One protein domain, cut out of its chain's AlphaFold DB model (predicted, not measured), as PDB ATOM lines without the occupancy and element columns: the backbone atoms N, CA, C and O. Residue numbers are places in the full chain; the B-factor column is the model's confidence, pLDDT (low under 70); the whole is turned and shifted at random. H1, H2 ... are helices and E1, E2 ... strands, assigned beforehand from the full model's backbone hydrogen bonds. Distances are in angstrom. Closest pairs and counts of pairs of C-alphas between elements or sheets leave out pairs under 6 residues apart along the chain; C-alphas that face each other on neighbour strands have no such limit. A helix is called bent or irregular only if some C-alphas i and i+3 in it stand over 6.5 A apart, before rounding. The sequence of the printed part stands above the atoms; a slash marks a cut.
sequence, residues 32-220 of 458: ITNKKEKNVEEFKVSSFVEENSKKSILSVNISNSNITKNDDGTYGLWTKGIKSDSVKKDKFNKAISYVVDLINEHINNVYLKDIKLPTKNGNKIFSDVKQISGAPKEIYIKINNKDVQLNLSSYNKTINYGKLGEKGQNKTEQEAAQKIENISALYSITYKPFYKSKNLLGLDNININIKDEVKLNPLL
ATOM      1  N   ILE A  32       6.175  87.458 101.051       93.94
ATOM      2  CA  ILE A  32       6.873  88.581 101.690       93.94
ATOM      3  C   ILE A  32       7.062  88.279 103.176       93.94
ATOM      4  O   ILE A  32       6.081  88.092 103.900       93.94
ATOM      5  N   THR A  33       8.309  88.280 103.636       93.69
ATOM      6  CA  THR A  33       8.703  88.042 105.033       93.69
ATOM      7  C   THR A  33       9.545  89.205 105.578       93.69
ATOM      8  O   THR A  33       9.880  90.145 104.852       93.69
ATOM      9  N   ASN A  34       9.837  89.184 106.886       92.81
ATOM     10  CA  ASN A  34      10.805  90.073 107.551       92.81
ATOM     11  C   ASN A  34      10.617  91.577 107.278       92.81
ATOM     12  O   ASN A  34      11.583  92.306 107.057       92.81
ATOM     13  N   LYS A  35       9.368  92.056 107.300       95.69
ATOM     14  CA  LYS A  35       9.064  93.483 107.141       95.69
ATOM     15  C   LYS A  35       9.639  94.275 108.319       95.69
ATOM     16  O   LYS A  35       9.210  94.082 109.454       95.69
ATOM     17  N   LYS A  36      10.572  95.187 108.047       96.06
ATOM     18  CA  LYS A  36      11.123  96.140 109.022       96.06
ATOM     19  C   LYS A  36      10.911  97.561 108.519       96.06
ATOM     20  O   LYS A  36      11.070  97.833 107.331       96.06
ATOM     21  N   GLU A  37      10.606  98.479 109.423       96.94
ATOM     22  CA  GLU A  37      10.491  99.907 109.133       96.94
ATOM     23  C   GLU A  37      11.171 100.699 110.251       96.94
ATOM     24  O   GLU A  37      10.957 100.417 111.429       96.94
ATOM     25  N   LYS A  38      12.023 101.663 109.892       97.44
ATOM     26  CA  LYS A  38      12.750 102.500 110.848       97.44
ATOM     27  C   LYS A  38      12.939 103.905 110.290       97.44
ATOM     28  O   LYS A  38      13.360 104.071 109.147       97.44
ATOM     29  N   ASN A  39      12.685 104.910 111.120       97.00
ATOM     30  CA  ASN A  39      13.125 106.274 110.846       97.00
ATOM     31  C   ASN A  39      14.590 106.405 111.281       97.00
ATOM     32  O   ASN A  39      14.915 106.189 112.448       97.00
ATOM     33  N   VAL A  40      15.474 106.713 110.336       94.19
ATOM     34  CA  VAL A  40      16.884 107.022 110.579       94.19
ATOM     35  C   VAL A  40      17.069 108.497 110.261       94.19
ATOM     36  O   VAL A  40      17.131 108.884 109.095       94.19
ATOM     37  N   GLU A  41      17.111 109.323 111.307       95.38
ATOM     38  CA  GLU A  41      17.048 110.784 111.179       95.38
ATOM     39  C   GLU A  41      15.749 111.208 110.460       95.38
ATOM     40  O   GLU A  41      14.654 110.860 110.899       95.38
ATOM     41  N   GLU A  42      15.853 111.923 109.339       94.81
ATOM     42  CA  GLU A  42      14.718 112.341 108.501       94.81
ATOM     43  C   GLU A  42      14.358 111.335 107.392       94.81
ATOM     44  O   GLU A  42      13.433 111.575 106.616       94.81
ATOM     45  N   PHE A  43      15.082 110.214 107.292       96.88
ATOM     46  CA  PHE A  43      14.871 109.204 106.258       96.88
ATOM     47  C   PHE A  43      14.113 108.005 106.819       96.88
ATOM     48  O   PHE A  43      14.571 107.320 107.732       96.88
ATOM     49  N   LYS A  44      12.967 107.698 106.221       98.00
ATOM     50  CA  LYS A  44      12.226 106.469 106.484       98.00
ATOM     51  C   LYS A  44      12.818 105.336 105.648       98.00
ATOM     52  O   LYS A  44      12.776 105.389 104.417       98.00
ATOM     53  N   VAL A  45      13.358 104.317 106.310       98.12
ATOM     54  CA  VAL A  45      13.901 103.106 105.683       98.12
ATOM     55  C   VAL A  45      12.960 101.940 105.961       98.12
ATOM     56  O   VAL A  45      12.735 101.573 107.114       98.12
ATOM     57  N   SER A  46      12.413 101.341 104.906       97.94
ATOM     58  CA  SER A  46      11.602 100.122 104.983       97.94
ATOM     59  C   SER A  46      12.295  98.988 104.243       97.94
ATOM     60  O   SER A  46      12.832  99.216 103.161       97.94
ATOM     61  N   SER A  47      12.250  97.776 104.779       98.06
ATOM     62  CA  SER A  47      12.800  96.586 104.129       98.06
ATOM     63  C   SER A  47      11.882  95.384 104.283       98.06
ATOM     64  O   SER A  47      11.080  95.326 105.217       98.06
ATOM     65  N   PHE A  48      11.974  94.449 103.348       97.62
ATOM     66  CA  PHE A  48      11.290  93.162 103.382       97.62
ATOM     67  C   PHE A  48      12.051  92.153 102.523       97.62
ATOM     68  O   PHE A  48      12.848  92.540 101.668       97.62
ATOM     69  N   VAL A  49      11.797  90.865 102.734       97.12
ATOM     70  CA  VAL A  49      12.387  89.791 101.930       97.12
ATOM     71  C   VAL A  49      11.309  89.182 101.038       97.12
ATOM     72  O   VAL A  49      10.226  88.836 101.508       97.12
ATOM     73  N   GLU A  50      11.597  89.090  99.742       95.44
ATOM     74  CA  GLU A  50      10.806  88.364  98.750       95.44
ATOM     75  C   GLU A  50      11.353  86.936  98.636       95.44
ATOM     76  O   GLU A  50      12.472  86.725  98.165       95.44
ATOM     77  N   GLU A  51      10.569  85.953  99.067       92.69
ATOM     78  CA  GLU A  51      10.914  84.533  99.011       92.69
ATOM     79  C   GLU A  51      10.091  83.823  97.935       92.69
ATOM     80  O   GLU A  51       8.870  83.971  97.857       92.69
ATOM     81  N   ASN A  52      10.756  83.007  97.123       87.62
ATOM     82  CA  ASN A  52      10.120  81.977  96.305       87.62
ATOM     83  C   ASN A  52      10.910  80.664  96.418       87.62
ATOM     84  O   ASN A  52      11.916  80.600  97.123       87.62
ATOM     85  N   SER A  53      10.479  79.615  95.713       80.56
ATOM     86  CA  SER A  53      11.094  78.279  95.782       80.56
ATOM     87  C   SER A  53      12.598  78.243  95.452       80.56
ATOM     88  O   SER A  53      13.263  77.254  95.755       80.56
ATOM     89  N   LYS A  54      13.154  79.301  94.843       82.31
ATOM     90  CA  LYS A  54      14.537  79.349  94.342       82.31
ATOM     91  C   LYS A  54      15.354  80.550  94.824       82.31
ATOM     92  O   LYS A  54      16.569  80.549  94.638       82.31
ATOM     93  N   LYS A  55      14.727  81.605  95.352       87.75
ATOM     94  CA  LYS A  55      15.375  82.900  95.607       87.75
ATOM     95  C   LYS A  55      14.851  83.556  96.881       87.75
ATOM     96  O   LYS A  55      13.670  83.464  97.198       87.75
ATOM     97  N   SER A  56      15.752  84.270  97.552       93.50
ATOM     98  CA  SER A  56      15.469  85.152  98.683       93.50
ATOM     99  C   SER A  56      16.086  86.521  98.383       93.50
ATOM    100  O   SER A  56      17.310  86.671  98.400       93.50
ATOM    101  N   ILE A  57      15.252  87.496  98.012       96.94
ATOM    102  CA  ILE A  57      15.687  88.829  97.567       96.94
ATOM    103  C   ILE A  57      15.329  89.846  98.647       96.94
ATOM    104  O   ILE A  57      14.155  90.040  98.958       96.94
ATOM    105  N   LEU A  58      16.338  90.518  99.200       98.19
ATOM    106  CA  LEU A  58      16.120  91.658 100.083       98.19
ATOM    107  C   LEU A  58      15.712  92.878  99.256       98.19
ATOM    108  O   LEU A  58      16.445  93.299  98.360       98.19
ATOM    109  N   SER A  59      14.588  93.479  99.620       98.31
ATOM    110  CA  SER A  59      14.100  94.740  99.072       98.31
ATOM    111  C   SER A  59      14.177  95.821 100.141       98.31
ATOM    112  O   SER A  59      13.605  95.672 101.220       98.31
ATOM    113  N   VAL A  60      14.867  96.924  99.850       98.25
ATOM    114  CA  VAL A  60      15.015  98.079 100.741       98.25
ATOM    115  C   VAL A  60      14.549  99.341 100.025       98.25
ATOM    116  O   VAL A  60      14.944  99.611  98.895       98.25
ATOM    117  N   ASN A  61      13.725 100.142 100.692       98.31
ATOM    118  CA  ASN A  61      13.291 101.453 100.225       98.31
ATOM    119  C   ASN A  61      13.701 102.525 101.234       98.31
ATOM    120  O   ASN A  61      13.461 102.380 102.432       98.31
ATOM    121  N   ILE A  62      14.278 103.614 100.738       97.88
ATOM    122  CA  ILE A  62      14.679 104.793 101.504       97.88
ATOM    123  C   ILE A  62      13.845 105.968 100.984       97.88
ATOM    124  O   ILE A  62      13.905 106.308  99.799       97.88
ATOM    125  N   SER A  63      13.062 106.608 101.849       97.12
ATOM    126  CA  SER A  63      12.229 107.748 101.458       97.12
ATOM    127  C   SER A  63      13.062 108.884 100.865       97.12
ATOM    128  O   SER A  63      14.130 109.206 101.386       97.12
ATOM    129  N   ASN A  64      12.533 109.556  99.840       94.75
ATOM    130  CA  ASN A  64      13.148 110.736  99.220       94.75
ATOM    131  C   ASN A  64      14.552 110.498  98.639       94.75
ATOM    132  O   ASN A  64      15.306 111.461  98.461       94.75
ATOM    133  N   SER A  65      14.919 109.252  98.338       96.81
ATOM    134  CA  SER A  65      16.176 108.938  97.665       96.81
ATOM    135  C   SER A  65      15.954 108.207  96.343       96.81
ATOM    136  O   SER A  65      14.888 107.649  96.073       96.81
ATOM    137  N   ASN A  66      16.958 108.235  95.475       96.88
ATOM    138  CA  ASN A  66      16.938 107.536  94.200       96.88
ATOM    139  C   ASN A  66      18.360 107.153  93.773       96.88
ATOM    140  O   ASN A  66      19.326 107.787  94.184       96.88
ATOM    141  N   ILE A  67      18.487 106.144  92.912       97.56
ATOM    142  CA  ILE A  67      19.747 105.842  92.221       97.56
ATOM    143  C   ILE A  67      19.868 106.758  90.999       97.56
ATOM    144  O   ILE A  67      19.041 106.663  90.082       97.56
ATOM    145  N   THR A  68      20.902 107.600  90.971       97.00
ATOM    146  CA  THR A  68      21.205 108.552  89.888       97.00
ATOM    147  C   THR A  68      22.565 108.264  89.263       97.00
ATOM    148  O   THR A  68      23.460 107.756  89.934       97.00
ATOM    149  N   LYS A  69      22.718 108.572  87.972       97.50
ATOM    150  CA  LYS A  69      23.992 108.433  87.255       97.50
ATOM    151  C   LYS A  69      24.910 109.614  87.597       97.50
ATOM    152  O   LYS A  69      24.431 110.744  87.635       97.50
ATOM    153  N   ASN A  70      26.187 109.340  87.826       95.69
ATOM    154  CA  ASN A  70      27.245 110.331  88.021       95.69
ATOM    155  C   ASN A  70      27.917 110.686  86.682       95.69
ATOM    156  O   ASN A  70      27.763 109.967  85.687       95.69
ATOM    157  N   ASP A  71      28.690 111.773  86.668       95.25
ATOM    158  CA  ASP A  71      29.350 112.293  85.460       95.25
ATOM    159  C   ASP A  71      30.404 111.322  84.895       95.25
ATOM    160  O   ASP A  71      30.575 111.216  83.682       95.25
ATOM    161  N   ASP A  72      31.041 110.531  85.761       95.38
ATOM    162  CA  ASP A  72      32.008 109.480  85.404       95.38
ATOM    163  C   ASP A  72      31.352 108.185  84.873       95.38
ATOM    164  O   ASP A  72      32.023 107.196  84.570       95.38
ATOM    165  N   GLY A  73      30.022 108.163  84.768       95.12
ATOM    166  CA  GLY A  73      29.256 107.009  84.313       95.12
ATOM    167  C   GLY A  73      28.988 105.940  85.375       95.12
ATOM    168  O   GLY A  73      28.361 104.930  85.037       95.12
ATOM    169  N   THR A  74      29.408 106.146  86.626       96.69
ATOM    170  CA  THR A  74      28.972 105.342  87.779       96.69
ATOM    171  C   THR A  74      27.557 105.730  88.214       96.69
ATOM    172  O   THR A  74      26.931 106.634  87.652       96.69
ATOM    173  N   TYR A  75      27.017 105.028  89.207       98.06
ATOM    174  CA  TYR A  75      25.777 105.401  89.876       98.06
ATOM    175  C   TYR A  75      26.038 105.717  91.342       98.06
ATOM    176  O   TYR A  75      27.000 105.232  91.926       98.06
ATOM    177  N   GLY A  76      25.162 106.505  91.952       96.56
ATOM    178  CA  GLY A  76      25.165 106.759  93.387       96.56
ATOM    179  C   GLY A  76      23.749 106.873  93.930       96.56
ATOM    180  O   GLY A  76      22.800 107.143  93.184       96.56
ATOM    181  N   LEU A  77      23.607 106.669  95.237       96.25
ATOM    182  CA  LEU A  77      22.378 107.002  95.949       96.25
ATOM    183  C   LEU A  77      22.330 108.511  96.196       96.25
ATOM    184  O   LEU A  77      23.273 109.105  96.712       96.25
ATOM    185  N   TRP A  78      21.222 109.134  95.807       96.06
ATOM    186  CA  TRP A  78      21.050 110.580  95.843       96.06
ATOM    187  C   TRP A  78      19.749 110.967  96.533       96.06
ATOM    188  O   TRP A  78      18.717 110.321  96.354       96.06
ATOM    189  N   THR A  79      19.789 112.073  97.271       95.38
ATOM    190  CA  THR A  79      18.610 112.767  97.794       95.38
ATOM    191  C   THR A  79      18.747 114.273  97.562       95.38
ATOM    192  O   THR A  79      19.855 114.817  97.483       95.38
ATOM    193  N   LYS A  80      17.618 114.975  97.438       94.44
ATOM    194  CA  LYS A  80      17.589 116.413  97.136       94.44
ATOM    195  C   LYS A  80      18.328 117.216  98.209       94.44
ATOM    196  O   LYS A  80      17.997 117.110  99.384       94.44
ATOM    197  N   GLY A  81      19.277 118.059  97.801       90.81
ATOM    198  CA  GLY A  81      20.039 118.940  98.699       90.81
ATOM    199  C   GLY A  81      21.322 118.334  99.281       90.81
ATOM    200  O   GLY A  81      22.076 119.050  99.924       90.81
ATOM    201  N   ILE A  82      21.630 117.059  99.007       91.62
ATOM    202  CA  ILE A  82      22.799 116.374  99.597       91.62
ATOM    203  C   ILE A  82      24.157 117.017  99.253       91.62
ATOM    204  O   ILE A  82      25.113 116.887 100.009       91.62
ATOM    205  N   LYS A  83      24.267 117.704  98.106       90.06
ATOM    206  CA  LYS A  83      25.517 118.357  97.679       90.06
ATOM    207  C   LYS A  83      25.748 119.714  98.352       90.06
ATOM    208  O   LYS A  83      26.892 120.131  98.466       90.06
ATOM    209  N   SER A  84      24.679 120.401  98.749       93.06
ATOM    210  CA  SER A  84      24.723 121.773  99.271       93.06
ATOM    211  C   SER A  84      24.602 121.851 100.793       93.06
ATOM    212  O   SER A  84      24.844 122.908 101.360       93.06
ATOM    213  N   ASP A  85      24.204 120.759 101.447       95.25
ATOM    214  CA  ASP A  85      23.923 120.708 102.881       95.25
ATOM    215  C   ASP A  85      24.693 119.544 103.524       95.25
ATOM    216  O   ASP A  85      24.369 118.367 103.326       95.25
ATOM    217  N   SER A  86      25.742 119.880 104.281       95.50
ATOM    218  CA  SER A  86      26.588 118.906 104.979       95.50
ATOM    219  C   SER A  86      25.832 118.152 106.073       95.50
ATOM    220  O   SER A  86      26.006 116.943 106.202       95.50
ATOM    221  N   VAL A  87      24.934 118.822 106.801       95.69
ATOM    222  CA  VAL A  87      24.121 118.199 107.856       95.69
ATOM    223  C   VAL A  87      23.191 117.157 107.243       95.69
ATOM    224  O   VAL A  87      23.070 116.037 107.747       95.69
ATOM    225  N   LYS A  88      22.561 117.489 106.114       95.44
ATOM    226  CA  LYS A  88      21.728 116.540 105.374       95.44
ATOM    227  C   LYS A  88      22.532 115.363 104.826       95.44
ATOM    228  O   LYS A  88      22.053 114.230 104.868       95.44
ATOM    229  N   LYS A  89      23.746 115.612 104.330       95.75
ATOM    230  CA  LYS A  89      24.665 114.559 103.881       95.75
ATOM    231  C   LYS A  89      24.996 113.585 105.011       95.75
ATOM    232  O   LYS A  89      24.885 112.380 104.801       95.75
ATOM    233  N   ASP A  90      25.308 114.079 106.204       96.12
ATOM    234  CA  ASP A  90      25.618 113.229 107.358       96.12
ATOM    235  C   ASP A  90      24.415 112.382 107.786       96.12
ATOM    236  O   ASP A  90      24.544 111.174 107.999       96.12
ATOM    237  N   LYS A  91      23.217 112.977 107.834       96.81
ATOM    238  CA  LYS A  91      21.974 112.235 108.102       96.81
ATOM    239  C   LYS A  91      21.713 111.150 107.057       96.81
ATOM    240  O   LYS A  91      21.341 110.032 107.411       96.81
ATOM    241  N   PHE A  92      21.926 111.454 105.775       96.75
ATOM    242  CA  PHE A  92      21.759 110.471 104.706       96.75
ATOM    243  C   PHE A  92      22.780 109.338 104.822       96.75
ATOM    244  O   PHE A  92      22.403 108.177 104.709       96.75
ATOM    245  N   ASN A  93      24.039 109.644 105.145       96.31
ATOM    246  CA  ASN A  93      25.072 108.633 105.376       96.31
ATOM    247  C   ASN A  93      24.707 107.671 106.520       96.31
ATOM    248  O   ASN A  93      24.965 106.475 106.411       96.31
ATOM    249  N   LYS A  94      24.041 108.144 107.585       97.12
ATOM    250  CA  LYS A  94      23.506 107.259 108.639       97.12
ATOM    251  C   LYS A  94      22.412 106.325 108.116       97.12
ATOM    252  O   LYS A  94      22.413 105.142 108.449       97.12
ATOM    253  N   ALA A  95      21.496 106.831 107.286       97.75
ATOM    254  CA  ALA A  95      20.468 106.003 106.650       97.75
ATOM    255  C   ALA A  95      21.093 104.944 105.728       97.75
ATOM    256  O   ALA A  95      20.693 103.786 105.765       97.75
ATOM    257  N   ILE A  96      22.115 105.324 104.962       97.88
ATOM    258  CA  ILE A  96      22.902 104.425 104.114       97.88
ATOM    259  C   ILE A  96      23.616 103.346 104.933       97.88
ATOM    260  O   ILE A  96      23.508 102.172 104.590       97.88
ATOM    261  N   SER A  97      24.273 103.710 106.037       97.44
ATOM    262  CA  SER A  97      24.905 102.745 106.948       97.44
ATOM    263  C   SER A  97      23.894 101.715 107.452       97.44
ATOM    264  O   SER A  97      24.156 100.520 107.397       97.44
ATOM    265  N   TYR A  98      22.700 102.161 107.852       98.00
ATOM    266  CA  TYR A  98      21.636 101.257 108.286       98.00
ATOM    267  C   TYR A  98      21.148 100.326 107.159       98.00
ATOM    268  O   TYR A  98      20.808  99.172 107.408       98.00
ATOM    269  N   VAL A  99      21.126 100.794 105.906       98.25
ATOM    270  CA  VAL A  99      20.817  99.943 104.745       98.25
ATOM    271  C   VAL A  99      21.905  98.896 104.512       98.25
ATOM    272  O   VAL A  99      21.570  97.742 104.254       98.25
ATOM    273  N   VAL A 100      23.183  99.263 104.635       98.25
ATOM    274  CA  VAL A 100      24.304  98.310 104.561       98.25
ATOM    275  C   VAL A 100      24.184  97.248 105.656       98.25
ATOM    276  O   VAL A 100      24.341  96.066 105.354       98.25
ATOM    277  N   ASP A 101      23.809  97.626 106.881       98.00
ATOM    278  CA  ASP A 101      23.579  96.675 107.977       98.00
ATOM    279  C   ASP A 101      22.464  95.671 107.644       98.00
ATOM    280  O   ASP A 101      22.635  94.471 107.851       98.00
ATOM    281  N   LEU A 102      21.344  96.134 107.070       98.25
ATOM    282  CA  LEU A 102      20.246  95.262 106.629       98.25
ATOM    283  C   LEU A 102      20.677  94.301 105.512       98.25
ATOM    284  O   LEU A 102      20.291  93.131 105.521       98.25
ATOM    285  N   ILE A 103      21.477  94.782 104.553       98.56
ATOM    286  CA  ILE A 103      22.039  93.941 103.487       98.56
ATOM    287  C   ILE A 103      22.958  92.881 104.097       98.56
ATOM    288  O   ILE A 103      22.796  91.703 103.785       98.56
ATOM    289  N   ASN A 104      23.875  93.279 104.982       98.31
ATOM    290  CA  ASN A 104      24.805  92.376 105.655       98.31
ATOM    291  C   ASN A 104      24.061  91.323 106.485       98.31
ATOM    292  O   ASN A 104      24.342  90.135 106.338       98.31
ATOM    293  N   GLU A 105      23.077  91.719 107.294       97.69
ATOM    294  CA  GLU A 105      22.223  90.793 108.049       97.69
ATOM    295  C   GLU A 105      21.583  89.752 107.116       97.69
ATOM    296  O   GLU A 105      21.684  88.549 107.362       97.69
ATOM    297  N   HIS A 106      20.989  90.196 106.002       97.56
ATOM    298  CA  HIS A 106      20.354  89.307 105.029       97.56
ATOM    299  C   HIS A 106      21.339  88.321 104.396       97.56
ATOM    300  O   HIS A 106      21.109  87.113 104.432       97.56
ATOM    301  N   ILE A 107      22.448  88.806 103.828       97.88
ATOM    302  CA  ILE A 107      23.388  87.932 103.111       97.88
ATOM    303  C   ILE A 107      24.100  86.955 104.052       97.88
ATOM    304  O   ILE A 107      24.332  85.812 103.663       97.88
ATOM    305  N   ASN A 108      24.389  87.353 105.297       97.69
ATOM    306  CA  ASN A 108      24.935  86.435 106.296       97.69
ATOM    307  C   ASN A 108      23.900  85.355 106.649       97.69
ATOM    308  O   ASN A 108      24.228  84.172 106.614       97.69
ATOM    309  N   ASN A 109      22.636  85.719 106.889       96.38
ATOM    310  CA  ASN A 109      21.585  84.746 107.212       96.38
ATOM    311  C   ASN A 109      21.321  83.741 106.079       96.38
ATOM    312  O   ASN A 109      21.053  82.568 106.342       96.38
ATOM    313  N   VAL A 110      21.383  84.187 104.822       96.25
ATOM    314  CA  VAL A 110      21.073  83.338 103.663       96.25
ATOM    315  C   VAL A 110      22.251  82.445 103.279       96.25
ATOM    316  O   VAL A 110      22.051  81.247 103.078       96.25
ATOM    317  N   TYR A 111      23.456  83.009 103.169       97.06
ATOM    318  CA  TYR A 111      24.569  82.351 102.479       97.06
ATOM    319  C   TYR A 111      25.650  81.792 103.406       97.06
ATOM    320  O   TYR A 111      26.361  80.885 102.990       97.06
ATOM    321  N   LEU A 112      25.788  82.274 104.649       97.44
ATOM    322  CA  LEU A 112      26.916  81.904 105.522       97.44
ATOM    323  C   LEU A 112      27.047  80.386 105.725       97.44
ATOM    324  O   LEU A 112      28.155  79.861 105.714       97.44
ATOM    325  N   LYS A 113      25.918  79.678 105.855       97.06
ATOM    326  CA  LYS A 113      25.865  78.219 106.059       97.06
ATOM    327  C   LYS A 113      26.459  77.400 104.905       97.06
ATOM    328  O   LYS A 113      26.862  76.260 105.115       97.06
ATOM    329  N   ASP A 114      26.476  77.963 103.698       97.56
ATOM    330  CA  ASP A 114      26.956  77.282 102.496       97.56
ATOM    331  C   ASP A 114      28.457  77.522 102.279       97.56
ATOM    332  O   ASP A 114      29.098  76.802 101.509       97.56
ATOM    333  N   ILE A 115      29.033  78.508 102.975       98.25
ATOM    334  CA  ILE A 115      30.437  78.885 102.845       98.25
ATOM    335  C   ILE A 115      31.305  77.993 103.723       98.25
ATOM    336  O   ILE A 115      31.075  77.838 104.920       98.25
ATOM    337  N   LYS A 116      32.346  77.425 103.117       98.06
ATOM    338  CA  LYS A 116      33.274  76.512 103.782       98.06
ATOM    339  C   LYS A 116      34.672  77.104 103.790       98.06
ATOM    340  O   LYS A 116      35.240  77.382 102.729       98.06
ATOM    341  N   LEU A 117      35.227  77.254 104.991       97.56
ATOM    342  CA  LEU A 117      36.650  77.513 105.169       97.56
ATOM    343  C   LEU A 117      37.436  76.233 104.848       97.56
ATOM    344  O   LEU A 117      37.028  75.148 105.276       97.56
ATOM    345  N   PRO A 118      38.548  76.329 104.106       96.88
ATOM    346  CA  PRO A 118      39.399  75.180 103.849       96.88
ATOM    347  C   PRO A 118      40.154  74.790 105.124       96.88
ATOM    348  O   PRO A 118      40.425  75.630 105.992       96.88
ATOM    349  N   THR A 119      40.512  73.511 105.227       95.25
ATOM    350  CA  THR A 119      41.322  72.994 106.332       95.25
ATOM    351  C   THR A 119      42.664  73.717 106.383       95.25
ATOM    352  O   THR A 119      43.329  73.884 105.361       95.25
ATOM    353  N   LYS A 120      43.071  74.143 107.579       94.06
ATOM    354  CA  LYS A 120      44.364  74.800 107.793       94.06
ATOM    355  C   LYS A 120      45.499  73.794 107.668       94.06
ATOM    356  O   LYS A 120      45.361  72.636 108.063       94.06
ATOM    357  N   ASN A 121      46.632  74.244 107.145       88.75
ATOM    358  CA  ASN A 121      47.831  73.422 107.099       88.75
ATOM    359  C   ASN A 121      48.553  73.492 108.451       88.75
ATOM    360  O   ASN A 121      49.088  74.534 108.804       88.75
ATOM    361  N   GLY A 122      48.566  72.407 109.223       91.94
ATOM    362  CA  GLY A 122      49.246  72.376 110.521       91.94
ATOM    363  C   GLY A 122      48.691  73.399 111.521       91.94
ATOM    364  O   GLY A 122      47.502  73.395 111.830       91.94
ATOM    365  N   ASN A 123      49.566  74.265 112.033       95.12
ATOM    366  CA  ASN A 123      49.320  75.135 113.191       95.12
ATOM    367  C   ASN A 123      48.908  76.577 112.833       95.12
ATOM    368  O   ASN A 123      48.976  77.483 113.667       95.12
ATOM    369  N   LYS A 124      48.528  76.815 111.577       97.00
ATOM    370  CA  LYS A 124      48.285  78.167 111.065       97.00
ATOM    371  C   LYS A 124      47.041  78.789 111.687       97.00
ATOM    372  O   LYS A 124      46.053  78.107 111.949       97.00
ATOM    373  N   ILE A 125      47.083  80.106 111.880       97.00
ATOM    374  CA  ILE A 125      45.926  80.884 112.336       97.00
ATOM    375  C   ILE A 125      44.896  80.980 111.213       97.00
ATOM    376  O   ILE A 125      43.701  80.806 111.439       97.00
ATOM    377  N   PHE A 126      45.357  81.218 109.987       97.62
ATOM    378  CA  PHE A 126      44.479  81.447 108.851       97.62
ATOM    379  C   PHE A 126      44.398  80.249 107.915       97.62
ATOM    380  O   PHE A 126      45.382  79.570 107.646       97.62
ATOM    381  N   SER A 127      43.209  80.055 107.366       96.25
ATOM    382  CA  SER A 127      42.958  79.275 106.164       96.25
ATOM    383  C   SER A 127      43.358  80.074 104.915       96.25
ATOM    384  O   SER A 127      43.284  81.309 104.906       96.25
ATOM    385  N   ASP A 128      43.737  79.381 103.835       94.75
ATOM    386  CA  ASP A 128      43.983  80.022 102.538       94.75
ATOM    387  C   ASP A 128      42.673  80.586 101.971       94.75
ATOM    388  O   ASP A 128      41.778  79.854 101.544       94.75
ATOM    389  N   VAL A 129      42.568  81.914 101.943       95.00
ATOM    390  CA  VAL A 129      41.373  82.627 101.480       95.00
ATOM    391  C   VAL A 129      41.026  82.336 100.020       95.00
ATOM    392  O   VAL A 129      39.862  82.442  99.643       95.00
ATOM    393  N   LYS A 130      42.004  81.930  99.200       93.12
ATOM    394  CA  LYS A 130      41.779  81.575  97.790       93.12
ATOM    395  C   LYS A 130      41.039  80.247  97.629       93.12
ATOM    396  O   LYS A 130      40.488  79.991  96.563       93.12
ATOM    397  N   GLN A 131      41.027  79.419  98.671       96.25
ATOM    398  CA  GLN A 131      40.387  78.105  98.688       96.25
ATOM    399  C   GLN A 131      39.032  78.113  99.418       96.25
ATOM    400  O   GLN A 131      38.405  77.065  99.564       96.25
ATOM    401  N   ILE A 132      38.554  79.281  99.868       97.00
ATOM    402  CA  ILE A 132      37.195  79.425 100.400       97.00
ATOM    403  C   ILE A 132      36.193  79.081  99.294       97.00
ATOM    404  O   ILE A 132      36.278  79.577  98.171       97.00
ATOM    405  N   SER A 133      35.229  78.220  99.620       97.81
ATOM    406  CA  SER A 133      34.226  77.723  98.672       97.81
ATOM    407  C   SER A 133      32.806  77.979  99.170       97.81
ATOM    408  O   SER A 133      32.597  78.271 100.345       97.81
ATOM    409  N   GLY A 134      31.825  77.906  98.267       97.56
ATOM    410  CA  GLY A 134      30.405  78.099  98.589       97.56
ATOM    411  C   GLY A 134      29.939  79.558  98.647       97.56
ATOM    412  O   GLY A 134      28.739  79.810  98.624       97.56
ATOM    413  N   ALA A 135      30.860  80.527  98.641       97.94
ATOM    414  CA  ALA A 135      30.511  81.941  98.543       97.94
ATOM    415  C   ALA A 135      29.828  82.244  97.193       97.94
ATOM    416  O   ALA A 135      30.384  81.905  96.138       97.94
ATOM    417  N   PRO A 136      28.646  82.886  97.178       97.62
ATOM    418  CA  PRO A 136      27.990  83.244  95.928       97.62
ATOM    419  C   PRO A 136      28.835  84.277  95.182       97.62
ATOM    420  O   PRO A 136      29.328  85.236  95.776       97.62
ATOM    421  N   LYS A 137      28.993  84.095  93.867       98.19
ATOM    422  CA  LYS A 137      29.690  85.071  93.009       98.19
ATOM    423  C   LYS A 137      28.879  86.352  92.830       98.19
ATOM    424  O   LYS A 137      29.455  87.428  92.706       98.19
ATOM    425  N   GLU A 138      27.557  86.212  92.826       98.12
ATOM    426  CA  GLU A 138      26.597  87.285  92.599       98.12
ATOM    427  C   GLU A 138      25.414  87.118  93.561       98.12
ATOM    428  O   GLU A 138      24.918  86.006  93.754       98.12
ATOM    429  N   ILE A 139      24.958  88.219  94.155       98.12
ATOM    430  CA  ILE A 139      23.750  88.283  94.989       98.12
ATOM    431  C   ILE A 139      22.862  89.402  94.442       98.12
ATOM    432  O   ILE A 139      23.358  90.472  94.100       98.12
ATOM    433  N   TYR A 140      21.550  89.187  94.373       97.62
ATOM    434  CA  TYR A 140      20.602  90.199  93.904       97.62
ATOM    435  C   TYR A 140      19.799  90.774  95.069       97.62
ATOM    436  O   TYR A 140      19.224  90.029  95.862       97.62
ATOM    437  N   ILE A 141      19.737  92.101  95.136       98.19
ATOM    438  CA  ILE A 141      18.904  92.865  96.071       98.19
ATOM    439  C   ILE A 141      18.125  93.933  95.298       98.19
ATOM    440  O   ILE A 141      18.449  94.236  94.148       98.19
ATOM    441  N   LYS A 142      17.122  94.547  95.924       98.31
ATOM    442  CA  LYS A 142      16.431  95.718  95.378       98.31
ATOM    443  C   LYS A 142      16.631  96.925  96.275       98.31
ATOM    444  O   LYS A 142      16.378  96.853  97.473       98.31
ATOM    445  N   ILE A 143      17.017  98.052  95.683       98.19
ATOM    446  CA  ILE A 143      17.089  99.351  96.361       98.19
ATOM    447  C   ILE A 143      16.141 100.319  95.655       98.19
ATOM    448  O   ILE A 143      16.300 100.581  94.465       98.19
ATOM    449  N   ASN A 144      15.143 100.846  96.366       97.31
ATOM    450  CA  ASN A 144      14.089 101.704  95.808       97.31
ATOM    451  C   ASN A 144      13.426 101.080  94.567       97.31
ATOM    452  O   ASN A 144      13.301 101.723  93.523       97.31
ATOM    453  N   ASN A 145      13.052  99.799  94.675       96.62
ATOM    454  CA  ASN A 145      12.477  98.972  93.603       96.62
ATOM    455  C   ASN A 145      13.363  98.796  92.351       96.62
ATOM    456  O   ASN A 145      12.861  98.420  91.294       96.62
ATOM    457  N   LYS A 146      14.668  99.069  92.444       97.81
ATOM    458  CA  LYS A 146      15.638  98.839  91.366       97.81
ATOM    459  C   LYS A 146      16.530  97.657  91.704       97.81
ATOM    460  O   LYS A 146      17.088  97.621  92.799       97.81
ATOM    461  N   ASP A 147      16.704  96.744  90.753       97.94
ATOM    462  CA  ASP A 147      17.591  95.592  90.912       97.94
ATOM    463  C   ASP A 147      19.055  96.041  90.989       97.94
ATOM    464  O   ASP A 147      19.566  96.720  90.096       97.94
ATOM    465  N   VAL A 148      19.727  95.645  92.065       98.44
ATOM    466  CA  VAL A 148      21.149  95.876  92.316       98.44
ATOM    467  C   VAL A 148      21.827  94.520  92.464       98.44
ATOM    468  O   VAL A 148      21.385  93.662  93.227       98.44
ATOM    469  N   GLN A 149      22.913  94.335  91.722       98.56
ATOM    470  CA  GLN A 149      23.715  93.122  91.734       98.56
ATOM    471  C   GLN A 149      24.955  93.339  92.602       98.56
ATOM    472  O   GLN A 149      25.735  94.255  92.363       98.56
ATOM    473  N   LEU A 150      25.151  92.501  93.608       98.69
ATOM    474  CA  LEU A 150      26.330  92.482  94.459       98.69
ATOM    475  C   LEU A 150      27.309  91.446  93.905       98.69
ATOM    476  O   LEU A 150      27.032  90.250  93.955       98.69
ATOM    477  N   ASN A 151      28.454  91.892  93.399       98.50
ATOM    478  CA  ASN A 151      29.489  91.014  92.860       98.50
ATOM    479  C   ASN A 151      30.573  90.770  93.893       98.50
ATOM    480  O   ASN A 151      31.090  91.721  94.481       98.50
ATOM    481  N   LEU A 152      30.951  89.507  94.071       98.31
ATOM    482  CA  LEU A 152      32.098  89.132  94.887       98.31
ATOM    483  C   LEU A 152      33.340  89.898  94.407       98.31
ATOM    484  O   LEU A 152      33.736  89.791  93.248       98.31
ATOM    485  N   SER A 153      33.946  90.677  95.300       97.75
ATOM    486  CA  SER A 153      35.080  91.545  94.983       97.75
ATOM    487  C   SER A 153      36.390  91.057  95.581       97.75
ATOM    488  O   SER A 153      37.422  91.193  94.928       97.75
ATOM    489  N   SER A 154      36.393  90.591  96.828       97.50
ATOM    490  CA  SER A 154      37.617  90.139  97.493       97.50
ATOM    491  C   SER A 154      37.325  89.264  98.704       97.50
ATOM    492  O   SER A 154      36.223  89.267  99.252       97.50
ATOM    493  N   TYR A 155      38.356  88.535  99.119       97.56
ATOM    494  CA  TYR A 155      38.421  87.841 100.394       97.56
ATOM    495  C   TYR A 155      39.478  88.529 101.246       97.56
ATOM    496  O   TYR A 155      40.603  88.729 100.790       97.56
ATOM    497  N   ASN A 156      39.126  88.872 102.476       96.94
ATOM    498  CA  ASN A 156      40.032  89.476 103.442       96.94
ATOM    499  C   ASN A 156      40.051  88.629 104.711       96.94
ATOM    500  O   ASN A 156      39.095  87.911 105.006       96.94
ATOM    501  N   LYS A 157      41.135  88.732 105.471       97.25
ATOM    502  CA  LYS A 157      41.289  88.072 106.765       97.25
ATOM    503  C   LYS A 157      41.860  89.053 107.778       97.25
ATOM    504  O   LYS A 157      42.622  89.943 107.410       97.25
ATOM    505  N   THR A 158      41.474  88.902 109.035       97.50
ATOM    506  CA  THR A 158      42.015  89.667 110.158       97.50
ATOM    507  C   THR A 158      41.916  88.855 111.442       97.50
ATOM    508  O   THR A 158      41.227  87.835 111.494       97.50
ATOM    509  N   ILE A 159      42.593  89.307 112.490       97.19
ATOM    510  CA  ILE A 159      42.446  88.759 113.832       97.19
ATOM    511  C   ILE A 159      41.556  89.693 114.647       97.19
ATOM    512  O   ILE A 159      41.803  90.895 114.731       97.19
ATOM    513  N   ASN A 160      40.537  89.135 115.292       95.94
ATOM    514  CA  ASN A 160      39.816  89.831 116.345       95.94
ATOM    515  C   ASN A 160      40.525  89.600 117.679       95.94
ATOM    516  O   ASN A 160      40.287  88.601 118.357       95.94
ATOM    517  N   TYR A 161      41.407  90.526 118.044       93.00
ATOM    518  CA  TYR A 161      42.192  90.394 119.268       93.00
ATOM    519  C   TYR A 161      41.376  90.614 120.548       93.00
ATOM    520  O   TYR A 161      41.779  90.149 121.615       93.00
ATOM    521  N   GLY A 162      40.271  91.369 120.485       92.88
ATOM    522  CA  GLY A 162      39.652  91.936 121.685       92.88
ATOM    523  C   GLY A 162      40.708  92.612 122.572       92.88
ATOM    524  O   GLY A 162      41.565  93.345 122.076       92.88
ATOM    525  N   LYS A 163      40.718  92.271 123.866       92.31
ATOM    526  CA  LYS A 163      41.704  92.778 124.837       92.31
ATOM    527  C   LYS A 163      43.156  92.404 124.520       92.31
ATOM    528  O   LYS A 163      44.072  93.095 124.945       92.31
ATOM    529  N   LEU A 164      43.393  91.336 123.752       92.75
ATOM    530  CA  LEU A 164      44.752  90.884 123.421       92.75
ATOM    531  C   LEU A 164      45.486  91.834 122.465       92.75
ATOM    532  O   LEU A 164      46.699  91.715 122.322       92.75
ATOM    533  N   GLY A 165      44.766  92.751 121.812       94.06
ATOM    534  CA  GLY A 165      45.309  93.729 120.866       94.06
ATOM    535  C   GLY A 165      45.396  95.140 121.445       94.06
ATOM    536  O   GLY A 165      45.884  96.047 120.772       94.06
ATOM    537  N   GLU A 166      44.927  95.344 122.678       94.75
ATOM    538  CA  GLU A 166      44.952  96.645 123.339       94.75
ATOM    539  C   GLU A 166      46.379  96.987 123.784       94.75
ATOM    540  O   GLU A 166      47.054  96.183 124.420       94.75
ATOM    541  N   LYS A 167      46.851  98.188 123.442       94.88
ATOM    542  CA  LYS A 167      48.159  98.725 123.859       94.88
ATOM    543  C   LYS A 167      48.043  99.406 125.225       94.88
ATOM    544  O   LYS A 167      46.938  99.701 125.674       94.88
ATOM    545  N   GLY A 168      49.172  99.708 125.866       93.19
ATOM    546  CA  GLY A 168      49.178 100.445 127.138       93.19
ATOM    547  C   GLY A 168      48.716  99.616 128.345       93.19
ATOM    548  O   GLY A 168      48.451 100.176 129.404       93.19
ATOM    549  N   GLN A 169      48.622  98.294 128.186       92.06
ATOM    550  CA  GLN A 169      48.267  97.349 129.246       92.06
ATOM    551  C   GLN A 169      49.391  97.249 130.284       92.06
ATOM    552  O   GLN A 169      50.569  97.481 129.981       92.06
ATOM    553  N   ASN A 170      49.049  96.884 131.515       91.75
ATOM    554  CA  ASN A 170      50.048  96.667 132.557       91.75
ATOM    555  C   ASN A 170      50.826  95.351 132.329       91.75
ATOM    556  O   ASN A 170      50.444  94.492 131.534       91.75
ATOM    557  N   LYS A 171      51.942  95.175 133.047       89.12
ATOM    558  CA  LYS A 171      52.819  94.004 132.878       89.12
ATOM    559  C   LYS A 171      52.098  92.673 133.139       89.12
ATOM    560  O   LYS A 171      52.345  91.709 132.424       89.12
ATOM    561  N   THR A 172      51.197  92.617 134.119       90.56
ATOM    562  CA  THR A 172      50.429  91.402 134.436       90.56
ATOM    563  C   THR A 172      49.502  91.008 133.285       90.56
ATOM    564  O   THR A 172      49.417  89.830 132.938       90.56
ATOM    565  N   GLU A 173      48.853  91.981 132.648       90.44
ATOM    566  CA  GLU A 173      48.015  91.772 131.459       90.44
ATOM    567  C   GLU A 173      48.844  91.320 130.249       90.44
ATOM    568  O   GLU A 173      48.444  90.398 129.537       90.44
ATOM    569  N   GLN A 174      50.033  91.898 130.046       89.06
ATOM    570  CA  GLN A 174      50.957  91.457 128.996       89.06
ATOM    571  C   GLN A 174      51.458  90.023 129.225       89.06
ATOM    572  O   GLN A 174      51.520  89.225 128.293       89.06
ATOM    573  N   GLU A 175      51.793  89.658 130.463       86.44
ATOM    574  CA  GLU A 175      52.275  88.313 130.801       86.44
ATOM    575  C   GLU A 175      51.176  87.248 130.693       86.44
ATOM    576  O   GLU A 175      51.464  86.100 130.342       86.44
ATOM    577  N   ALA A 176      49.908  87.620 130.907       83.88
ATOM    578  CA  ALA A 176      48.775  86.728 130.666       83.88
ATOM    579  C   ALA A 176      48.711  86.246 129.203       83.88
ATOM    580  O   ALA A 176      48.212  85.148 128.945       83.88
ATOM    581  N   ALA A 177      49.297  86.993 128.260       78.75
ATOM    582  CA  ALA A 177      49.376  86.614 126.852       78.75
ATOM    583  C   ALA A 177      50.119  85.298 126.591       78.75
ATOM    584  O   ALA A 177      49.846  84.594 125.624       78.75
ATOM    585  N   GLN A 178      51.057  84.929 127.465       82.94
ATOM    586  CA  GLN A 178      51.789  83.666 127.347       82.94
ATOM    587  C   GLN A 178      50.863  82.447 127.496       82.94
ATOM    588  O   GLN A 178      51.239  81.333 127.145       82.94
ATOM    589  N   LYS A 179      49.641  82.645 128.006       87.56
ATOM    590  CA  LYS A 179      48.612  81.615 128.180       87.56
ATOM    591  C   LYS A 179      47.494  81.704 127.133       87.56
ATOM    592  O   LYS A 179      46.441  81.116 127.345       87.56
ATOM    593  N   ILE A 180      47.676  82.449 126.037       88.69
ATOM    594  CA  ILE A 180      46.671  82.514 124.965       88.69
ATOM    595  C   ILE A 180      46.554  81.132 124.318       88.69
ATOM    596  O   ILE A 180      47.485  80.661 123.670       88.69
ATOM    597  N   GLU A 181      45.396  80.499 124.492       92.56
ATOM    598  CA  GLU A 181      45.091  79.195 123.896       92.56
ATOM    599  C   GLU A 181      44.301  79.309 122.601       92.56
ATOM    600  O   GLU A 181      44.420  78.447 121.737       92.56
ATOM    601  N   ASN A 182      43.487  80.357 122.464       94.00
ATOM    602  CA  ASN A 182      42.597  80.536 121.327       94.00
ATOM    603  C   ASN A 182      42.663  81.968 120.812       94.00
ATOM    604  O   ASN A 182      42.848  82.912 121.585       94.00
ATOM    605  N   ILE A 183      42.474  82.120 119.507       94.88
ATOM    606  CA  ILE A 183      42.402  83.412 118.844       94.88
ATOM    607  C   ILE A 183      41.304  83.406 117.785       94.88
ATOM    608  O   ILE A 183      41.164  82.453 117.021       94.88
ATOM    609  N   SER A 184      40.522  84.479 117.724       96.75
ATOM    610  CA  SER A 184      39.427  84.589 116.765       96.75
ATOM    611  C   SER A 184      39.957  85.110 115.431       96.75
ATOM    612  O   SER A 184      40.196  86.310 115.280       96.75
ATOM    613  N   ALA A 185      40.071  84.238 114.432       97.75
ATOM    614  CA  ALA A 185      40.258  84.647 113.046       97.75
ATOM    615  C   ALA A 185      38.913  85.102 112.457       97.75
ATOM    616  O   ALA A 185      37.873  84.469 112.654       97.75
ATOM    617  N   LEU A 186      38.925  86.223 111.741       97.94
ATOM    618  CA  LEU A 186      37.779  86.743 111.004       97.94
ATOM    619  C   LEU A 186      38.099  86.745 109.516       97.94
ATOM    620  O   LEU A 186      39.097  87.329 109.094       97.94
ATOM    621  N   TYR A 187      37.221  86.149 108.719       98.31
ATOM    622  CA  TYR A 187      37.268  86.213 107.263       98.31
ATOM    623  C   TYR A 187      36.119  87.083 106.776       98.31
ATOM    624  O   TYR A 187      34.986  86.905 107.215       98.31
ATOM    625  N   SER A 188      36.406  88.011 105.868       98.00
ATOM    626  CA  SER A 188      35.417  88.920 105.297       98.00
ATOM    627  C   SER A 188      35.368  88.750 103.786       98.00
ATOM    628  O   SER A 188      36.359  88.970 103.085       98.00
ATOM    629  N   ILE A 189      34.210  88.323 103.294       98.44
ATOM    630  CA  ILE A 189      33.927  88.116 101.876       98.44
ATOM    631  C   ILE A 189      33.191  89.353 101.387       98.44
ATOM    632  O   ILE A 189      32.012  89.530 101.688       98.44
ATOM    633  N   THR A 190      33.899  90.224 100.677       98.31
ATOM    634  CA  THR A 190      33.415  91.561 100.331       98.31
ATOM    635  C   THR A 190      32.745  91.567  98.967       98.31
ATOM    636  O   THR A 190      33.297  91.059  97.988       98.31
ATOM    637  N   TYR A 191      31.594  92.227  98.885       98.56
ATOM    638  CA  TYR A 191      30.825  92.413  97.665       98.56
ATOM    639  C   TYR A 191      30.810  93.880  97.234       98.56
ATOM    640  O   TYR A 191      30.736  94.787  98.061       98.56
ATOM    641  N   LYS A 192      30.853  94.112  95.921       98.38
ATOM    642  CA  LYS A 192      30.684  95.431  95.304       98.38
ATOM    643  C   LYS A 192      29.324  95.526  94.613       98.38
ATOM    644  O   LYS A 192      28.993  94.629  93.839       98.38
ATOM    645  N   PRO A 193      28.550  96.590  94.849       98.44
ATOM    646  CA  PRO A 193      27.232  96.769  94.253       98.44
ATOM    647  C   PRO A 193      27.307  97.346  92.830       98.44
ATOM    648  O   PRO A 193      28.072  98.262  92.534       98.44
ATOM    649  N   PHE A 194      26.454  96.840  91.945       98.50
ATOM    650  CA  PHE A 194      26.327  97.258  90.557       98.50
ATOM    651  C   PHE A 194      24.865  97.529  90.211       98.50
ATOM    652  O   PHE A 194      23.972  96.744  90.523       98.50
ATOM    653  N   TYR A 195      24.630  98.623  89.492       98.38
ATOM    654  CA  TYR A 195      23.349  98.945  88.873       98.38
ATOM    655  C   TYR A 195      23.572  99.172  87.378       98.38
ATOM    656  O   TYR A 195      24.445  99.949  86.990       98.38
ATOM    657  N   LYS A 196      22.810  98.471  86.526       97.50
ATOM    658  CA  LYS A 196      22.977  98.503  85.057       97.50
ATOM    659  C   LYS A 196      24.437  98.283  84.615       97.50
ATOM    660  O   LYS A 196      24.971  99.036  83.801       97.50
ATOM    661  N   SER A 197      25.092  97.277  85.199       97.38
ATOM    662  CA  SER A 197      26.490  96.901  84.921       97.38
ATOM    663  C   SER A 197      27.531  97.994  85.209       97.38
ATOM    664  O   SER A 197      28.644  97.958  84.682       97.38
ATOM    665  N   LYS A 198      27.193  98.978  86.046       98.12
ATOM    666  CA  LYS A 198      28.098 100.041  86.501       98.12
ATOM    667  C   LYS A 198      28.128 100.078  88.026       98.12
ATOM    668  O   LYS A 198      27.129  99.755  88.663       98.12
ATOM    669  N   ASN A 199      29.270 100.465  88.591       97.56
ATOM    670  CA  ASN A 199      29.468 100.530  90.039       97.56
ATOM    671  C   ASN A 199      28.441 101.475  90.690       97.56
ATOM    672  O   ASN A 199      28.199 102.567  90.167       97.56
ATOM    673  N   LEU A 200      27.850 101.050  91.807       98.00
ATOM    674  CA  LEU A 200      26.918 101.836  92.610       98.00
ATOM    675  C   LEU A 200      27.628 102.343  93.874       98.00
ATOM    676  O   LEU A 200      27.751 101.639  94.867       98.00
ATOM    677  N   LEU A 201      28.094 103.584  93.841       96.56
ATOM    678  CA  LEU A 201      28.808 104.216  94.945       96.56
ATOM    679  C   LEU A 201      27.897 104.472  96.155       96.56
ATOM    680  O   LEU A 201      26.694 104.716  96.013       96.56
ATOM    681  N   GLY A 202      28.508 104.490  97.341       92.25
ATOM    682  CA  GLY A 202      27.837 104.794  98.606       92.25
ATOM    683  C   GLY A 202      27.230 103.583  99.310       92.25
ATOM    684  O   GLY A 202      26.586 103.758 100.329       92.25
ATOM    685  N   LEU A 203      27.422 102.366  98.803       95.81
ATOM    686  CA  LEU A 203      27.057 101.118  99.481       95.81
ATOM    687  C   LEU A 203      28.319 100.270  99.702       95.81
ATOM    688  O   LEU A 203      28.479  99.188  99.137       95.81
ATOM    689  N   ASP A 204      29.247 100.812 100.487       94.06
ATOM    690  CA  ASP A 204      30.513 100.160 100.823       94.06
ATOM    691  C   ASP A 204      30.350  99.187 102.004       94.06
ATOM    692  O   ASP A 204      29.352  99.217 102.719       94.06
ATOM    693  N   ASN A 205      31.354  98.335 102.235       95.25
ATOM    694  CA  ASN A 205      31.402  97.392 103.366       95.25
ATOM    695  C   ASN A 205      30.276  96.341 103.389       95.25
ATOM    696  O   ASN A 205      29.886  95.862 104.456       95.25
ATOM    697  N   ILE A 206      29.779  95.945 102.214       98.38
ATOM    698  CA  ILE A 206      28.886  94.792 102.098       98.38
ATOM    699  C   ILE A 206      29.725  93.518 102.189       98.38
ATOM    700  O   ILE A 206      30.560  93.263 101.316       98.38
ATOM    701  N   ASN A 207      29.531  92.723 103.237       98.19
ATOM    702  CA  ASN A 207      30.330  91.532 103.479       98.19
ATOM    703  C   ASN A 207      29.581  90.394 104.183       98.19
ATOM    704  O   ASN A 207      28.651  90.586 104.967       98.19
ATOM    705  N   ILE A 208      30.043  89.175 103.908       98.38
ATOM    706  CA  ILE A 208      29.749  87.995 104.724       98.38
ATOM    707  C   ILE A 208      30.954  87.769 105.633       98.38
ATOM    708  O   ILE A 208      32.078  87.653 105.136       98.38
ATOM    709  N   ASN A 209      30.729  87.725 106.947       97.50
ATOM    710  CA  ASN A 209      31.798  87.560 107.928       97.50
ATOM    711  C   ASN A 209      31.747  86.162 108.535       97.50
ATOM    712  O   ASN A 209      30.729  85.740 109.079       97.50
ATOM    713  N   ILE A 210      32.874  85.462 108.479       97.94
ATOM    714  CA  ILE A 210      33.045  84.138 109.069       97.94
ATOM    715  C   ILE A 210      33.976  84.289 110.258       97.94
ATOM    716  O   ILE A 210      35.095  84.787 110.118       97.94
ATOM    717  N   LYS A 211      33.508  83.849 111.423       97.38
ATOM    718  CA  LYS A 211      34.310  83.784 112.637       97.38
ATOM    719  C   LYS A 211      34.796  82.357 112.845       97.38
ATOM    720  O   LYS A 211      33.997  81.426 112.823       97.38
ATOM    721  N   ASP A 212      36.092  82.216 113.061       97.19
ATOM    722  CA  ASP A 212      36.765  80.944 113.279       97.19
ATOM    723  C   ASP A 212      37.613  81.049 114.549       97.19
ATOM    724  O   ASP A 212      38.536  81.861 114.629       97.19
ATOM    725  N   GLU A 213      37.255  80.273 115.568       96.94
ATOM    726  CA  GLU A 213      37.993  80.222 116.830       96.94
ATOM    727  C   GLU A 213      39.155  79.244 116.681       96.94
ATOM    728  O   GLU A 213      38.974  78.029 116.584       96.94
ATOM    729  N   VAL A 214      40.366  79.788 116.634       95.75
ATOM    730  CA  VAL A 214      41.565  79.028 116.310       95.75
ATOM    731  C   VAL A 214      42.321  78.696 117.574       95.75
ATOM    732  O   VAL A 214      42.837  79.588 118.243       95.75
ATOM    733  N   LYS A 215      42.443  77.404 117.864       95.31
ATOM    734  CA  LYS A 215      43.312  76.924 118.932       95.31
ATOM    735  C   LYS A 215      44.775  77.036 118.506       95.31
ATOM    736  O   LYS A 215      45.172  76.452 117.499       95.31
ATOM    737  N   LEU A 216      45.574  77.754 119.286       94.06
ATOM    738  CA  LEU A 216      47.018  77.826 119.104       94.06
ATOM    739  C   LEU A 216      47.647  76.505 119.557       94.06
ATOM    740  O   LEU A 216      47.430  76.045 120.680       94.06
ATOM    741  N   ASN A 217      48.408  75.884 118.664       92.25
ATOM    742  CA  ASN A 217      49.171  74.678 118.948       92.25
ATOM    743  C   ASN A 217      50.545  74.775 118.257       92.25
ATOM    744  O   ASN A 217      50.564  74.996 117.055       92.25
ATOM    745  N   PRO A 218      51.687  74.651 118.953       93.19
ATOM    746  CA  PRO A 218      51.793  74.765 120.407       93.19
ATOM    747  C   PRO A 218      51.223  76.107 120.905       93.19
ATOM    748  O   PRO A 218      50.860  76.980 120.118       93.19
ATOM    749  N   LEU A 219      51.116  76.283 122.221       92.44
ATOM    750  CA  LEU A 219      50.887  77.625 122.760       92.44
ATOM    751  C   LEU A 219      52.093  78.504 122.435       92.44
ATOM    752  O   LEU A 219      53.198  77.992 122.250       92.44
ATOM    753  N   LEU A 220      51.902  79.827 122.429       87.94
ATOM    754  CA  LEU A 220      52.993  80.761 122.140       87.94
ATOM    755  C   LEU A 220      54.186  80.478 123.052       87.94
ATOM    756  O   LEU A 220      55.221  80.093 122.528       87.94
TER     757      LEU A 220
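This is residues 32 to 220 of the 458 residues of the protein "TNase-like domain-containing protein" of Mycoplasma canis (UniProt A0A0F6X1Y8). A strongly twisted sheet of ten strands curls round one long helix, H1, with E1, E2 and E3 packed on one part of the helix and E10 on another. The long strands E7, E8 and E10 extend away from there as an arm, and the short helices H2 and H3 lie at its far end, where residues 167 to 172 stick out. The printed part has 189 residues, with three named helices and ten named strands in the order E1 E2 E3 E4 E5 H1 E6 E7 H2 H3 E8 E9 E10. The sheet is branched at E8 and mixed: E3 and E6, and E5 and E9, are parallel, and its other neighbour pairs are antiparallel. The class is mixed, helices and strands, and the whole is loose, with a radius of gyration of the C-alphas of 20.2 A and spans of 57 by 43 by 35 A.

Begin at residue 32 with E1, residues 32 to 40, E2, residues 43 to 51, and E3, residues 56 to 62, a meander in which each strand is the antiparallel neighbour of the one before. E1 and E2 are a hairpin, with N 36 and O 47 within hydrogen-bond range at 2.9 A; E2 and E3 are another, with N 48 and O 59 at 2.9 A. E4, residues 65 to 69, meets E3 only through their link, and forms a hairpin with E5, residues 75 to 79, where N 66 and O 78 are 2.9 A apart. H1, residues 86 to 114, is on the sheet; its closest C-alphas to E1 are those of Ala 95 and Val 40, 5.4 A apart, and to E10, residues 206 to 215, those of Asn 108 and Ile 208, 5.3 A apart. E6, residues 138 to 143, is parallel to E3 at 34 degrees, with N 60 and O 142 at 2.8 A. E6 and E7, residues 146 to 160, are a hairpin at 120 degrees, with N 141 and O 148 at 3.0 A. H2, residues 162 to 165, is only just not on the sheet, with 4 pairs of C-alphas within 10 A; H3, residues 171 to 179, is not on it. H2 and H3 are close but not clearly touching, the C-alphas of Leu 164 and Ala 177 being 7.2 A apart. E8, residues 182 to 195, has E7 on one side, with N 156 and O 188 at 2.8 A. On the other side of E8 are E10, with N 187 and O 210 at 2.9 A, and E9, residues 198 to 201, with N 200 and O 193 at 2.9 A. E9 is also parallel to E5, with N 201 and O 75 at 2.8 A. O i to N i+4 pairs are within hydrogen-bond range in 23 of 25 cases in H1 and 2 of 5 in H3, where 6 of 6 O i to N i+3 pairs are; H2 is too short for an i+4 pair.

Find C-alpha 32 at (6.873, 88.581, 101.690), where E1 begins; it is 22.8 A long, and E2 is 26.0 A. H1 starts at C-alpha 86, (26.588, 118.906, 104.979), and runs 41.7 A, with a kink of 37 degrees near residue 108; it is irregular, with C-alphas 110 and 113 at 7.4 A. E7, 35.9 A, bends by 72 degrees at residue 157. E8 measures 42.0 A, and E10, 28.5 A, ends at C-alpha 215, (43.312, 76.924, 118.932).

Look to Lys 80 and Pro 218 for the two C-alphas farthest apart, 58.7 A. The printed part has no cut. The link from H1 to E6, residues 115 to 137, is long. The mean pLDDT of the printed part is 95.6, and no printed residue is under 70.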